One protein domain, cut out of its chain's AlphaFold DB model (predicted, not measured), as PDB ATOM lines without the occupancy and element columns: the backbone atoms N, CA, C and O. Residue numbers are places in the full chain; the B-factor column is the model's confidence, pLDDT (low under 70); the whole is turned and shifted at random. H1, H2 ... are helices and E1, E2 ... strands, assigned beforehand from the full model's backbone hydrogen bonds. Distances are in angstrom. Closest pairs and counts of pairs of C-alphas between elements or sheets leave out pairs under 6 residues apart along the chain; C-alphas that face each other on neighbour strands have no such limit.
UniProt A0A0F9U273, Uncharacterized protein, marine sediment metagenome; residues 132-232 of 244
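AT A GLANCE: This is residues 132 to 232 of the 244 residues of an uncharacterized protein of marine sediment metagenome (UniProt A0A0F9U273). A twisted sheet of four strands curls round one helix, H1, which covers one face, in two layers; a small hairpin, E4 and E5, meets the last part of H1. The tips of the E2-E3 and E4-E5 hairpins mark the ends of the long axis. The printed part has 101 residues, mixed in class, in the order E1 E2 E3 E4 E5 E6 H1. The large sheet, E1 - E2 - E3 - E6, is antiparallel, and E1 E2 E3 form a meander, each strand the antiparallel neighbour of the one before. The whole is loose, with a radius of gyration of the C-alphas of 16.1 A, and elongated, spanning 50 by 30 by 24 A.

HOW THE PARTS SIT: E1, residues 132 to 145, bends by 80 degrees at residue 136 and forms a hairpin with E2, residues 150 to 163, where N 140 and O 155 are 2.9 A apart. E3, residues 170 to 178, forms a hairpin with E2, with N 156 and O 176 at 2.8 A. E6, residues 205 to 209, is an edge strand antiparallel to E3, with N 177 and O 206 at 2.9 A. H1, residues 213 to 230, is on this sheet; its closest C-alphas to E3 are those of Ala 216 and Cys 175, 6.1 A. Every O i to N i+4 pair in H1 is within hydrogen-bond range. E4, residues 187 to 189, and E5, residues 200 to 202, form a hairpin, with N 188 and O 201 at 2.9 A. The closest C-alphas of E4 and H1 are those of Phe 188 and Arg 228, 5.8 A. H1 and E5 are only just apart, 8.3 A at the closest.

IN THESE COORDINATES: E1 begins at C-alpha 132 (-39.922, 39.465, 66.748) and is 31.3 A long. E2 measures 37.9 A, E3 24.5 A and H1 25.7 A. H1 ends at C-alpha 230 (-60.392, 50.249, 43.595).

THE WHOLE: The farthest C-alphas, Arg 166 and Ser 195, are 50.1 A apart. The printed part has no cut and no long link. Residues 192 to 198 have pLDDT under 70.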
ATOM      1  N   HIS A 132     -39.935  39.944  68.125       93.25
ATOM      2  CA  HIS A 132     -39.922  39.465  66.748       93.25
ATOM      3  C   HIS A 132     -38.478  39.251  66.295       93.25
ATOM      4  O   HIS A 132     -37.626  40.098  66.571       93.25
ATOM      5  N   TRP A 133     -38.217  38.149  65.602       93.94
ATOM      6  CA  TRP A 133     -36.976  37.923  64.862       93.94
ATOM      7  C   TRP A 133     -37.255  37.117  63.590       93.94
ATOM      8  O   TRP A 133     -38.301  36.472  63.480       93.94
ATOM      9  N   LYS A 134     -36.326  37.195  62.633       93.94
ATOM     10  CA  LYS A 134     -36.354  36.460  61.364       93.94
ATOM     11  C   LYS A 134     -35.413  35.243  61.465       93.94
ATOM     12  O   LYS A 134     -34.326  35.364  62.027       93.94
ATOM     13  N   GLU A 135     -35.835  34.092  60.953       93.31
ATOM     14  CA  GLU A 135     -35.014  32.884  60.742       93.31
ATOM     15  C   GLU A 135     -35.113  32.449  59.269       93.31
ATOM     16  O   GLU A 135     -36.114  32.736  58.615       93.31
ATOM     17  N   ASP A 136     -34.098  31.744  58.759       86.19
ATOM     18  CA  ASP A 136     -34.056  31.166  57.403       86.19
ATOM     19  C   ASP A 136     -34.351  32.163  56.271       86.19
ATOM     20  O   ASP A 136     -35.255  31.972  55.457       86.19
ATOM     21  N   GLU A 137     -33.573  33.246  56.228       91.00
ATOM     22  CA  GLU A 137     -33.700  34.280  55.206       91.00
ATOM     23  C   GLU A 137     -33.158  33.799  53.854       91.00
ATOM     24  O   GLU A 137     -32.006  33.373  53.722       91.00
ATOM     25  N   ARG A 138     -33.998  33.880  52.825       94.00
ATOM     26  CA  ARG A 138     -33.639  33.591  51.440       94.00
ATOM     27  C   ARG A 138     -34.115  34.726  50.551       94.00
ATOM     28  O   ARG A 138     -35.312  34.873  50.324       94.00
ATOM     29  N   VAL A 139     -33.164  35.453  49.983       95.19
ATOM     30  CA  VAL A 139     -33.425  36.504  48.998       95.19
ATOM     31  C   VAL A 139     -33.326  35.921  47.591       95.19
ATOM     32  O   VAL A 139     -32.389  35.181  47.279       95.19
ATOM     33  N   VAL A 140     -34.312  36.214  46.748       96.06
ATOM     34  CA  VAL A 140     -34.359  35.794  45.344       96.06
ATOM     35  C   VAL A 140     -34.747  36.986  44.479       96.06
ATOM     36  O   VAL A 140     -35.794  37.595  44.699       96.06
ATOM     37  N   ASP A 141     -33.932  37.285  43.472       95.94
ATOM     38  CA  ASP A 141     -34.283  38.252  42.435       95.94
ATOM     39  C   ASP A 141     -35.399  37.684  41.555       95.94
ATOM     40  O   ASP A 141     -35.329  36.549  41.072       95.94
ATOM     41  N   VAL A 142     -36.443  38.476  41.338       95.81
ATOM     42  CA  VAL A 142     -37.615  38.082  40.558       95.81
ATOM     43  C   VAL A 142     -38.032  39.176  39.587       95.81
ATOM     44  O   VAL A 142     -37.782  40.366  39.779       95.81
ATOM     45  N   LEU A 143     -38.734  38.761  38.539       95.31
ATOM     46  CA  LEU A 143     -39.493  39.658  37.684       95.31
ATOM     47  C   LEU A 143     -40.958  39.573  38.100       95.31
ATOM     48  O   LEU A 143     -41.550  38.496  38.052       95.31
ATOM     49  N   LEU A 144     -41.527  40.699  38.518       94.25
ATOM     50  CA  LEU A 144     -42.924  40.845  38.906       94.25
ATOM     51  C   LEU A 144     -43.747  41.088  37.634       94.25
ATOM     52  O   LEU A 144     -43.634  42.170  37.050       94.25
ATOM     53  N   PRO A 145     -44.526  40.102  37.156       94.44
ATOM     54  CA  PRO A 145     -45.253  40.232  35.907       94.44
ATOM     55  C   PRO A 145     -46.534  41.032  36.147       94.44
ATOM     56  O   PRO A 145     -47.430  40.587  36.865       94.44
ATOM     57  N   LEU A 146     -46.635  42.203  35.531       92.19
ATOM     58  CA  LEU A 146     -47.868  42.982  35.472       92.19
ATOM     59  C   LEU A 146     -48.332  43.122  34.015       92.19
ATOM     60  O   LEU A 146     -47.513  42.952  33.108       92.19
ATOM     61  N   PRO A 147     -49.626  43.412  33.769       89.19
ATOM     62  CA  PRO A 147     -50.177  43.487  32.416       89.19
ATOM     63  C   PRO A 147     -49.430  44.453  31.490       89.19
ATOM     64  O   PRO A 147     -49.315  44.186  30.299       89.19
ATOM     65  N   GLU A 148     -48.906  45.556  32.026       86.94
ATOM     66  CA  GLU A 148     -48.211  46.575  31.242       86.94
ATOM     67  C   GLU A 148     -46.724  46.269  30.993       86.94
ATOM     68  O   GLU A 148     -46.205  46.596  29.927       86.94
ATOM     69  N   ARG A 149     -46.022  45.674  31.971       89.94
ATOM     70  CA  ARG A 149     -44.616  45.240  31.871       89.94
ATOM     71  C   ARG A 149     -44.202  44.397  33.076       89.94
ATOM     72  O   ARG A 149     -44.851  44.412  34.119       89.94
ATOM     73  N   SER A 150     -43.049  43.747  32.961       91.94
ATOM     74  CA  SER A 150     -42.376  43.114  34.096       91.94
ATOM     75  C   SER A 150     -41.502  44.112  34.855       91.94
ATOM     76  O   SER A 150     -40.777  44.899  34.243       91.94
ATOM     77  N   TYR A 151     -41.533  44.042  36.184       91.75
ATOM     78  CA  TYR A 151     -40.746  44.901  37.067       91.75
ATOM     79  C   TYR A 151     -39.689  44.083  37.815       91.75
ATOM     80  O   TYR A 151     -40.043  43.058  38.397       91.75
ATOM     81  N   PRO A 152     -38.409  44.493  37.823       94.06
ATOM     82  CA  PRO A 152     -37.409  43.835  38.651       94.06
ATOM     83  C   PRO A 152     -37.709  44.093  40.131       94.06
ATOM     84  O   PRO A 152     -37.970  45.230  40.531       94.06
ATOM     85  N   GLY A 153     -37.667  43.035  40.929       94.38
ATOM     86  CA  GLY A 153     -37.890  43.075  42.367       94.38
ATOM     87  C   GLY A 153     -37.078  42.006  43.083       94.38
ATOM     88  O   GLY A 153     -36.580  41.065  42.469       94.38
ATOM     89  N   THR A 154     -36.973  42.138  44.394       96.06
ATOM     90  CA  THR A 154     -36.380  41.144  45.285       96.06
ATOM     91  C   THR A 154     -37.477  40.555  46.155       96.06
ATOM     92  O   THR A 154     -38.311  41.285  46.690       96.06
ATOM     93  N   VAL A 155     -37.497  39.232  46.297       96.00
ATOM     94  CA  VAL A 155     -38.353  38.536  47.264       96.00
ATOM     95  C   VAL A 155     -37.457  37.980  48.360       96.00
ATOM     96  O   VAL A 155     -36.679  37.058  48.116       96.00
ATOM     97  N   GLU A 156     -37.590  38.511  49.567       96.38
ATOM     98  CA  GLU A 156     -37.027  37.942  50.786       96.38
ATOM     99  C   GLU A 156     -38.069  37.008  51.416       96.38
ATOM    100  O   GLU A 156     -39.150  37.431  51.827       96.38
ATOM    101  N   MET A 157     -37.765  35.714  51.469       96.62
ATOM    102  CA  MET A 157     -38.548  34.717  52.197       96.62
ATOM    103  C   MET A 157     -37.886  34.465  53.546       96.62
ATOM    104  O   MET A 157     -36.685  34.220  53.588       96.62
ATOM    105  N   TYR A 158     -38.657  34.466  54.629       95.75
ATOM    106  CA  TYR A 158     -38.130  34.162  55.959       95.75
ATOM    107  C   TYR A 158     -39.206  33.574  56.873       95.75
ATOM    108  O   TYR A 158     -40.407  33.755  56.662       95.75
ATOM    109  N   THR A 159     -38.799  32.882  57.931       96.19
ATOM    110  CA  THR A 159     -39.700  32.476  59.014       96.19
ATOM    111  C   THR A 159     -39.727  33.573  60.073       96.19
ATOM    112  O   THR A 159     -38.750  33.798  60.785       96.19
ATOM    113  N   GLY A 160     -40.849  34.287  60.174       94.38
ATOM    114  CA  GLY A 160     -41.089  35.259  61.235       94.38
ATOM    115  C   GLY A 160     -41.453  34.542  62.528       94.38
ATOM    116  O   GLY A 160     -42.314  33.654  62.532       94.38
ATOM    117  N   ILE A 161     -40.800  34.911  63.628       93.75
ATOM    118  CA  ILE A 161     -41.045  34.301  64.933       93.75
ATOM    119  C   ILE A 161     -41.442  35.369  65.937       93.75
ATOM    120  O   ILE A 161     -40.677  36.284  66.236       93.75
ATOM    121  N   TRP A 162     -42.640  35.217  66.498       94.06
ATOM    122  CA  TRP A 162     -43.185  36.068  67.549       94.06
ATOM    123  C   TRP A 162     -43.239  35.280  68.852       94.06
ATOM    124  O   TRP A 162     -44.042  34.359  69.005       94.06
ATOM    125  N   LYS A 163     -42.408  35.645  69.830       91.56
ATOM    126  CA  LYS A 163     -42.374  34.967  71.136       91.56
ATOM    127  C   LYS A 163     -42.509  35.958  72.276       91.56
ATOM    128  O   LYS A 163     -41.849  36.998  72.297       91.56
ATOM    129  N   ARG A 164     -43.317  35.595  73.272       89.62
ATOM    130  CA  ARG A 164     -43.289  36.232  74.595       89.62
ATOM    131  C   ARG A 164     -42.378  35.415  75.519       89.62
ATOM    132  O   ARG A 164     -42.396  34.190  75.425       89.62
ATOM    133  N   PRO A 165     -41.609  36.039  76.428       88.12
ATOM    134  CA  PRO A 165     -40.692  35.337  77.330       88.12
ATOM    135  C   PRO A 165     -41.294  34.130  78.059       88.12
ATOM    136  O   PRO A 165     -40.600  33.139  78.260       88.12
ATOM    137  N   ARG A 166     -42.579  34.206  78.429       84.38
ATOM    138  CA  ARG A 166     -43.295  33.165  79.185       84.38
ATOM    139  C   ARG A 166     -44.387  32.464  78.365       84.38
ATOM    140  O   ARG A 166     -45.337  31.948  78.941       84.38
ATOM    141  N   TRP A 167     -44.300  32.496  77.034       85.69
ATOM    142  CA  TRP A 167     -45.286  31.871  76.148       85.69
ATOM    143  C   TRP A 167     -44.623  31.143  74.976       85.69
ATOM    144  O   TRP A 167     -43.457  31.385  74.649       85.69
ATOM    145  N   PHE A 168     -45.385  30.260  74.331       86.12
ATOM    146  CA  PHE A 168     -44.956  29.585  73.111       86.12
ATOM    147  C   PHE A 168     -44.709  30.587  71.978       86.12
ATOM    148  O   PHE A 168     -45.328  31.652  71.920       86.12
ATOM    149  N   ALA A 169     -43.769  30.245  71.100       89.06
ATOM    150  CA  ALA A 169     -43.468  31.042  69.922       89.06
ATOM    151  C   ALA A 169     -44.489  30.747  68.819       89.06
ATOM    152  O   ALA A 169     -44.754  29.583  68.523       89.06
ATOM    153  N   ASP A 170     -45.020  31.798  68.209       91.62
ATOM    154  CA  ASP A 170     -45.770  31.718  66.961       91.62
ATOM    155  C   ASP A 170     -44.781  31.858  65.800       91.62
ATOM    156  O   ASP A 170     -43.957  32.777  65.798       91.62
ATOM    157  N   ARG A 171     -44.820  30.920  64.853       93.06
ATOM    158  CA  ARG A 171     -43.904  30.858  63.711       93.06
ATOM    159  C   ARG A 171     -44.718  30.904  62.433       93.06
ATOM    160  O   ARG A 171     -45.624  30.089  62.264       93.06
ATOM    161  N   ARG A 172     -44.380  31.820  61.527       94.44
ATOM    162  CA  ARG A 172     -45.089  31.973  60.250       94.44
ATOM    163  C   ARG A 172     -44.103  32.187  59.117       94.44
ATOM    164  O   ARG A 172     -43.116  32.896  59.287       94.44
ATOM    165  N   SER A 173     -44.381  31.589  57.966       94.69
ATOM    166  CA  SER A 173     -43.610  31.829  56.748       94.69
ATOM    167  C   SER A 173     -44.030  33.166  56.154       94.69
ATOM    168  O   SER A 173     -45.189  33.355  55.784       94.69
ATOM    169  N   MET A 174     -43.101  34.104  56.100       95.56
ATOM    170  CA  MET A 174     -43.315  35.461  55.627       95.56
ATOM    171  C   MET A 174     -42.557  35.684  54.325       95.56
ATOM    172  O   MET A 174     -41.537  35.047  54.054       95.56
ATOM    173  N   CYS A 175     -43.073  36.609  53.530       95.12
ATOM    174  CA  CYS A 175     -42.393  37.155  52.382       95.12
ATOM    175  C   CYS A 175     -42.410  38.680  52.417       95.12
ATOM    176  O   CYS A 175     -43.393  39.311  52.829       95.12
ATOM    177  N   GLU A 176     -41.309  39.257  51.970       95.62
ATOM    178  CA  GLU A 176     -41.117  40.679  51.766       95.62
ATOM    179  C   GLU A 176     -40.697  40.870  50.309       95.62
ATOM    180  O   GLU A 176     -39.663  40.381  49.866       95.62
ATOM    181  N   VAL A 177     -41.587  41.475  49.527       95.06
ATOM    182  CA  VAL A 177     -41.323  41.834  48.134       95.06
ATOM    183  C   VAL A 177     -40.918  43.290  48.127       95.06
ATOM    184  O   VAL A 177     -41.687  44.121  48.600       95.06
ATOM    185  N   GLU A 178     -39.760  43.602  47.568       94.31
ATOM    186  CA  GLU A 178     -39.272  44.970  47.441       94.31
ATOM    187  C   GLU A 178     -38.908  45.280  45.996       94.31
ATOM    188  O   GLU A 178     -38.374  44.449  45.259       94.31
ATOM    189  N   ILE A 179     -39.194  46.510  45.588       91.88
ATOM    190  CA  ILE A 179     -38.663  47.081  44.360       91.88
ATOM    191  C   ILE A 179     -37.396  47.854  44.725       91.88
ATOM    192  O   ILE A 179     -37.447  48.698  45.626       91.88
ATOM    193  N   PRO A 180     -36.269  47.616  44.028       89.19
ATOM    194  CA  PRO A 180     -35.018  48.305  44.290       89.19
ATOM    195  C   PRO A 180     -35.199  49.820  44.345       89.19
ATOM    196  O   PRO A 180     -35.928  50.414  43.546       89.19
ATOM    197  N   ARG A 181     -34.496  50.467  45.274       79.56
ATOM    198  CA  ARG A 181     -34.555  51.920  45.446       79.56
ATOM    199  C   ARG A 181     -34.139  52.631  44.151       79.56
ATOM    200  O   ARG A 181     -33.039  52.422  43.655       79.56
ATOM    201  N   GLY A 182     -35.017  53.487  43.624       73.44
ATOM    202  CA  GLY A 182     -34.823  54.163  42.332       73.44
ATOM    203  C   GLY A 182     -35.315  53.366  41.116       73.44
ATOM    204  O   GLY A 182     -35.291  53.883  40.001       73.44
ATOM    205  N   GLY A 183     -35.799  52.137  41.316       76.38
ATOM    206  CA  GLY A 183     -36.520  51.376  40.304       76.38
ATOM    207  C   GLY A 183     -37.885  51.994  39.999       76.38
ATOM    208  O   GLY A 183     -38.516  52.618  40.854       76.38
ATOM    209  N   LYS A 184     -38.363  51.812  38.763       83.12
ATOM    210  CA  LYS A 184     -39.733  52.188  38.395       83.12
ATOM    211  C   LYS A 184     -40.683  51.232  39.116       83.12
ATOM    212  O   LYS A 184     -40.656  50.052  38.809       83.12
ATOM    213  N   ALA A 185     -41.491  51.705  40.059       85.44
ATOM    214  CA  ALA A 185     -42.525  50.888  40.694       85.44
ATOM    215  C   ALA A 185     -43.833  50.905  39.874       85.44
ATOM    216  O   ALA A 185     -44.055  51.855  39.119       85.44
ATOM    217  N   PRO A 186     -44.701  49.886  39.996       83.88
ATOM    218  CA  PRO A 186     -46.045  49.904  39.436       83.88
ATOM    219  C   PRO A 186     -46.864  51.049  40.017       83.88
ATOM    220  O   PRO A 186     -47.012  51.153  41.237       83.88
ATOM    221  N   GLN A 187     -47.405  51.884  39.132       84.31
ATOM    222  CA  GLN A 187     -48.147  53.085  39.505       84.31
ATOM    223  C   GLN A 187     -49.659  52.887  39.356       84.31
ATOM    224  O   GLN A 187     -50.134  52.024  38.599       84.31
ATOM    225  N   PHE A 188     -50.408  53.692  40.097       83.50
ATOM    226  CA  PHE A 188     -51.859  53.863  40.020       83.50
ATOM    227  C   PHE A 188     -52.219  55.260  40.546       83.50
ATOM    228  O   PHE A 188     -51.433  55.837  41.293       83.50
ATOM    229  N   PRO A 189     -53.392  55.821  40.211       79.19
ATOM    230  CA  PRO A 189     -53.745  57.153  40.686       79.19
ATOM    231  C   PRO A 189     -53.768  57.233  42.211       79.19
ATOM    232  O   PRO A 189     -54.287  56.329  42.886       79.19
ATOM    233  N   GLY A 190     -53.245  58.340  42.738       73.62
ATOM    234  CA  GLY A 190     -53.284  58.663  44.156       73.62
ATOM    235  C   GLY A 190     -54.702  58.812  44.692       73.62
ATOM    236  O   GLY A 190     -55.710  58.635  43.998       73.62
ATOM    237  N   LYS A 191     -54.808  59.093  45.992       75.25
ATOM    238  CA  LYS A 191     -56.109  59.011  46.658       75.25
ATOM    239  C   LYS A 191     -57.099  60.066  46.186       75.25
ATOM    240  O   LYS A 191     -58.298  59.795  46.247       75.25
ATOM    241  N   GLY A 192     -56.603  61.225  45.745       67.88
ATOM    242  CA  GLY A 192     -57.431  62.360  45.345       67.88
ATOM    243  C   GLY A 192     -58.251  62.941  46.501       67.88
ATOM    244  O   GLY A 192     -59.230  63.638  46.260       67.88
ATOM    245  N   GLU A 193     -57.886  62.635  47.753       69.44
ATOM    246  CA  GLU A 193     -58.599  63.102  48.951       69.44
ATOM    247  C   GLU A 193     -58.253  64.565  49.284       69.44
ATOM    248  O   GLU A 193     -59.065  65.249  49.899       69.44
ATOM    249  N   ASN A 194     -57.091  65.068  48.839       66.06
ATOM    250  CA  ASN A 194     -56.642  66.446  49.053       66.06
ATOM    251  C   ASN A 194     -55.996  67.032  47.786       66.06
ATOM    252  O   ASN A 194     -55.376  66.299  47.020       66.06
ATOM    253  N   SER A 195     -56.060  68.357  47.602       52.56
ATOM    254  CA  SER A 195     -55.510  69.065  46.427       52.56
ATOM    255  C   SER A 195     -53.985  68.974  46.277       52.56
ATOM    256  O   SER A 195     -53.452  69.273  45.212       52.56
ATOM    257  N   TRP A 196     -53.280  68.558  47.330       59.16
ATOM    258  CA  TRP A 196     -51.835  68.314  47.335       59.16
ATOM    259  C   TRP A 196     -51.464  66.822  47.225       59.16
ATOM    260  O   TRP A 196     -50.280  66.506  47.173       59.16
ATOM    261  N   ASP A 197     -52.451  65.915  47.187       59.72
ATOM    262  CA  ASP A 197     -52.286  64.452  47.073       59.72
ATOM    263  C   ASP A 197     -53.035  63.917  45.833       59.72
ATOM    264  O   ASP A 197     -53.828  62.970  45.880       59.72
ATOM    265  N   CYS A 198     -52.833  64.618  44.711       61.62
ATOM    266  CA  CYS A 198     -53.398  64.306  43.393       61.62
ATOM    267  C   CYS A 198     -52.387  63.633  42.444       61.62
ATOM    268  O   CYS A 198     -52.672  63.509  41.256       61.62
ATOM    269  N   GLY A 199     -51.200  63.259  42.936       72.25
ATOM    270  CA  GLY A 199     -50.169  62.586  42.141       72.25
ATOM    271  C   GLY A 199     -50.422  61.087  41.975       72.25
ATOM    272  O   GLY A 199     -51.320  60.524  42.600       72.25
ATOM    273  N   ASP A 200     -49.608  60.438  41.148       77.62
ATOM    274  CA  ASP A 200     -49.590  58.979  41.040       77.62
ATOM    275  C   ASP A 200     -48.954  58.359  42.296       77.62
ATOM    276  O   ASP A 200     -47.948  58.849  42.815       77.62
ATOM    277  N   ASP A 201     -49.552  57.277  42.788       83.75
ATOM    278  CA  ASP A 201     -49.087  56.479  43.923       83.75
ATOM    279  C   ASP A 201     -48.510  55.145  43.417       83.75
ATOM    280  O   ASP A 201     -48.760  54.726  42.281       83.75
ATOM    281  N   ALA A 202     -47.693  54.477  44.231       87.00
ATOM    282  CA  ALA A 202     -47.013  53.245  43.840       87.00
ATOM    283  C   ALA A 202     -46.743  52.312  45.024       87.00
ATOM    284  O   ALA A 202     -46.492  52.742  46.150       87.00
ATOM    285  N   ILE A 203     -46.722  51.002  44.758       88.56
ATOM    286  CA  ILE A 203     -46.356  49.992  45.764       88.56
ATOM    287  C   ILE A 203     -44.874  49.657  45.607       88.56
ATOM    288  O   ILE A 203     -44.492  48.892  44.728       88.56
ATOM    289  N   TYR A 204     -44.032  50.193  46.486       90.44
ATOM    290  CA  TYR A 204     -42.594  49.887  46.495       90.44
ATOM    291  C   TYR A 204     -42.254  48.577  47.202       90.44
ATOM    292  O   TYR A 204     -41.202  48.002  46.949       90.44
ATOM    293  N   GLY A 205     -43.148  48.085  48.055       92.00
ATOM    294  CA  GLY A 205     -42.955  46.802  48.698       92.00
ATOM    295  C   GLY A 205     -44.221  46.243  49.322       92.00
ATOM    296  O   GLY A 205     -45.218  46.946  49.511       92.00
ATOM    297  N   LEU A 206     -44.182  44.949  49.613       94.00
ATOM    298  CA  LEU A 206     -45.270  44.206  50.226       94.00
ATOM    299  C   LEU A 206     -44.709  43.239  51.258       94.00
ATOM    300  O   LEU A 206     -43.902  42.379  50.930       94.00
ATOM    301  N   HIS A 207     -45.237  43.315  52.475       93.56
ATOM    302  CA  HIS A 207     -44.927  42.377  53.542       93.56
ATOM    303  C   HIS A 207     -46.160  41.526  53.878       93.56
ATOM    304  O   HIS A 207     -47.181  42.071  54.315       93.56
ATOM    305  N   ARG A 208     -46.106  40.205  53.649       93.56
ATOM    306  CA  ARG A 208     -47.227  39.274  53.904       93.56
ATOM    307  C   ARG A 208     -46.768  37.867  54.277       93.56
ATOM    308  O   ARG A 208     -45.621  37.501  54.099       93.56
ATOM    309  N   GLU A 209     -47.695  37.063  54.790       93.75
ATOM    310  CA  GLU A 209     -47.486  35.626  54.994       93.75
ATOM    311  C   GLU A 209     -47.525  34.898  53.645       93.75
ATOM    312  O   GLU A 209     -48.488  35.075  52.896       93.75
ATOM    313  N   CYS A 210     -46.498  34.116  53.312       92.50
ATOM    314  CA  CYS A 210     -46.340  33.421  52.028       92.50
ATOM    315  C   CYS A 210     -45.461  32.185  52.239       92.50
ATOM    316  O   CYS A 210     -44.501  32.231  53.008       92.50
ATOM    317  N   LYS A 211     -45.746  31.081  51.545       92.56
ATOM    318  CA  LYS A 211     -44.955  29.844  51.664       92.56
ATOM    319  C   LYS A 211     -43.945  29.674  50.537       92.56
ATOM    320  O   LYS A 211     -42.984  28.927  50.689       92.56
ATOM    321  N   THR A 212     -44.164  30.332  49.400       95.19
ATOM    322  CA  THR A 212     -43.337  30.163  48.199       95.19
ATOM    323  C   THR A 212     -43.101  31.490  47.480       95.19
ATOM    324  O   THR A 212     -43.900  32.419  47.593       95.19
ATOM    325  N   VAL A 213     -42.022  31.564  46.694       95.19
ATOM    326  CA  VAL A 213     -41.703  32.742  45.869       95.19
ATOM    327  C   VAL A 213     -42.798  33.041  44.829       95.19
ATOM    328  O   VAL A 213     -43.216  34.194  44.753       95.19
ATOM    329  N   PRO A 214     -43.351  32.063  44.077       96.38
ATOM    330  CA  PRO A 214     -44.456  32.342  43.155       96.38
ATOM    331  C   PRO A 214     -45.702  32.895  43.854       96.38
ATOM    332  O   PRO A 214     -46.375  33.770  43.314       96.38
ATOM    333  N   GLU A 215     -45.997  32.431  45.073       95.88
ATOM    334  CA  GLU A 215     -47.098  32.970  45.879       95.88
ATOM    335  C   GLU A 215     -46.836  34.424  46.300       95.88
ATOM    336  O   GLU A 215     -47.750  35.244  46.247       95.88
ATOM    337  N   ALA A 216     -45.598  34.758  46.682       95.25
ATOM    338  CA  ALA A 216     -45.194  36.126  47.008       95.25
ATOM    339  C   ALA A 216     -45.396  37.074  45.817       95.25
ATOM    340  O   ALA A 216     -46.036  38.120  45.950       95.25
ATOM    341  N   VAL A 217     -44.918  36.661  44.640       95.88
ATOM    342  CA  VAL A 217     -45.104  37.392  43.380       95.88
ATOM    343  C   VAL A 217     -46.593  37.557  43.070       95.88
ATOM    344  O   VAL A 217     -47.041  38.669  42.800       95.88
ATOM    345  N   GLY A 218     -47.382  36.485  43.179       95.81
ATOM    346  CA  GLY A 218     -48.827  36.526  42.950       95.81
ATOM    347  C   GLY A 218     -49.554  37.507  43.875       95.81
ATOM    348  O   GLY A 218     -50.350  38.311  43.398       95.81
ATOM    349  N   LYS A 219     -49.236  37.506  45.176       95.69
ATOM    350  CA  LYS A 219     -49.825  38.437  46.160       95.69
ATOM    351  C   LYS A 219     -49.439  39.889  45.905       95.69
ATOM    352  O   LYS A 219     -50.247  40.786  46.143       95.69
ATOM    353  N   TYR A 220     -48.218  40.127  45.437       95.19
ATOM    354  CA  TYR A 220     -47.783  41.459  45.037       95.19
ATOM    355  C   TYR A 220     -48.579  41.961  43.827       95.19
ATOM    356  O   TYR A 220     -49.156  43.049  43.876       95.19
ATOM    357  N   VAL A 221     -48.677  41.144  42.775       94.06
ATOM    358  CA  VAL A 221     -49.456  41.461  41.568       94.06
ATOM    359  C   VAL A 221     -50.927  41.699  41.917       94.06
ATOM    360  O   VAL A 221     -51.493  42.716  41.520       94.06
ATOM    361  N   GLU A 222     -51.527  40.825  42.728       94.19
ATOM    362  CA  GLU A 222     -52.895  40.984  43.234       94.19
ATOM    363  C   GLU A 222     -53.081  42.329  43.953       94.19
ATOM    364  O   GLU A 222     -54.049  43.038  43.688       94.19
ATOM    365  N   ALA A 223     -52.145  42.724  44.822       92.56
ATOM    366  CA  ALA A 223     -52.227  43.988  45.552       92.56
ATOM    367  C   ALA A 223     -52.185  45.215  44.624       92.56
ATOM    368  O   ALA A 223     -52.918  46.183  44.858       92.56
ATOM    369  N   VAL A 224     -51.359  45.186  43.574       91.12
ATOM    370  CA  VAL A 224     -51.302  46.258  42.566       91.12
ATOM    371  C   VAL A 224     -52.620  46.332  41.794       91.12
ATOM    372  O   VAL A 224     -53.238  47.397  41.731       91.12
ATOM    373  N   LEU A 225     -53.088  45.203  41.254       91.50
ATOM    374  CA  LEU A 225     -54.315  45.157  40.454       91.50
ATOM    375  C   LEU A 225     -55.556  45.518  41.279       91.50
ATOM    376  O   LEU A 225     -56.419  46.249  40.798       91.50
ATOM    377  N   HIS A 226     -55.616  45.095  42.541       90.94
ATOM    378  CA  HIS A 226     -56.702  45.460  43.447       90.94
ATOM    379  C   HIS A 226     -56.743  46.969  43.730       90.94
ATOM    380  O   HIS A 226     -57.821  47.562  43.784       90.94
ATOM    381  N   ASN A 227     -55.585  47.623  43.891       88.75
ATOM    382  CA  ASN A 227     -55.546  49.080  44.041       88.75
ATOM    383  C   ASN A 227     -55.984  49.793  42.756       88.75
ATOM    384  O   ASN A 227     -56.740  50.761  42.844       88.75
ATOM    385  N   ARG A 228     -55.597  49.290  41.578       87.88
ATOM    386  CA  ARG A 228     -56.063  49.812  40.279       87.88
ATOM    387  C   ARG A 228     -57.578  49.709  40.123       87.88
ATOM    388  O   ARG A 228     -58.231  50.713  39.842       87.88
ATOM    389  N   GLU A 229     -58.141  48.536  40.398       87.81
ATOM    390  CA  GLU A 229     -59.587  48.303  40.365       87.81
ATOM    391  C   GLU A 229     -60.320  49.236  41.339       87.81
ATOM    392  O   GLU A 229     -61.278  49.913  40.965       87.81
ATOM    393  N   ARG A 230     -59.823  49.353  42.578       85.75
ATOM    394  CA  ARG A 230     -60.392  50.249  43.595       85.75
ATOM    395  C   ARG A 230     -60.379  51.720  43.166       85.75
ATOM    396  O   ARG A 230     -61.254  52.474  43.592       85.75
ATOM    397  N   ARG A 231     -59.386  52.129  42.375       82.69
ATOM    398  CA  ARG A 231     -59.232  53.492  41.840       82.69
ATOM    399  C   ARG A 231     -59.914  53.685  40.482       82.69
ATOM    400  O   ARG A 231     -59.902  54.799  39.973       82.69
ATOM    401  N   GLY A 232     -60.529  52.643  39.918       80.12
ATOM    402  CA  GLY A 232     -61.274  52.715  38.661       80.12
ATOM    403  C   GLY A 232     -60.401  52.893  37.417       80.12
ATOM    404  O   GLY A 232     -60.877  53.447  36.430       80.12
TER     405      GLY A 232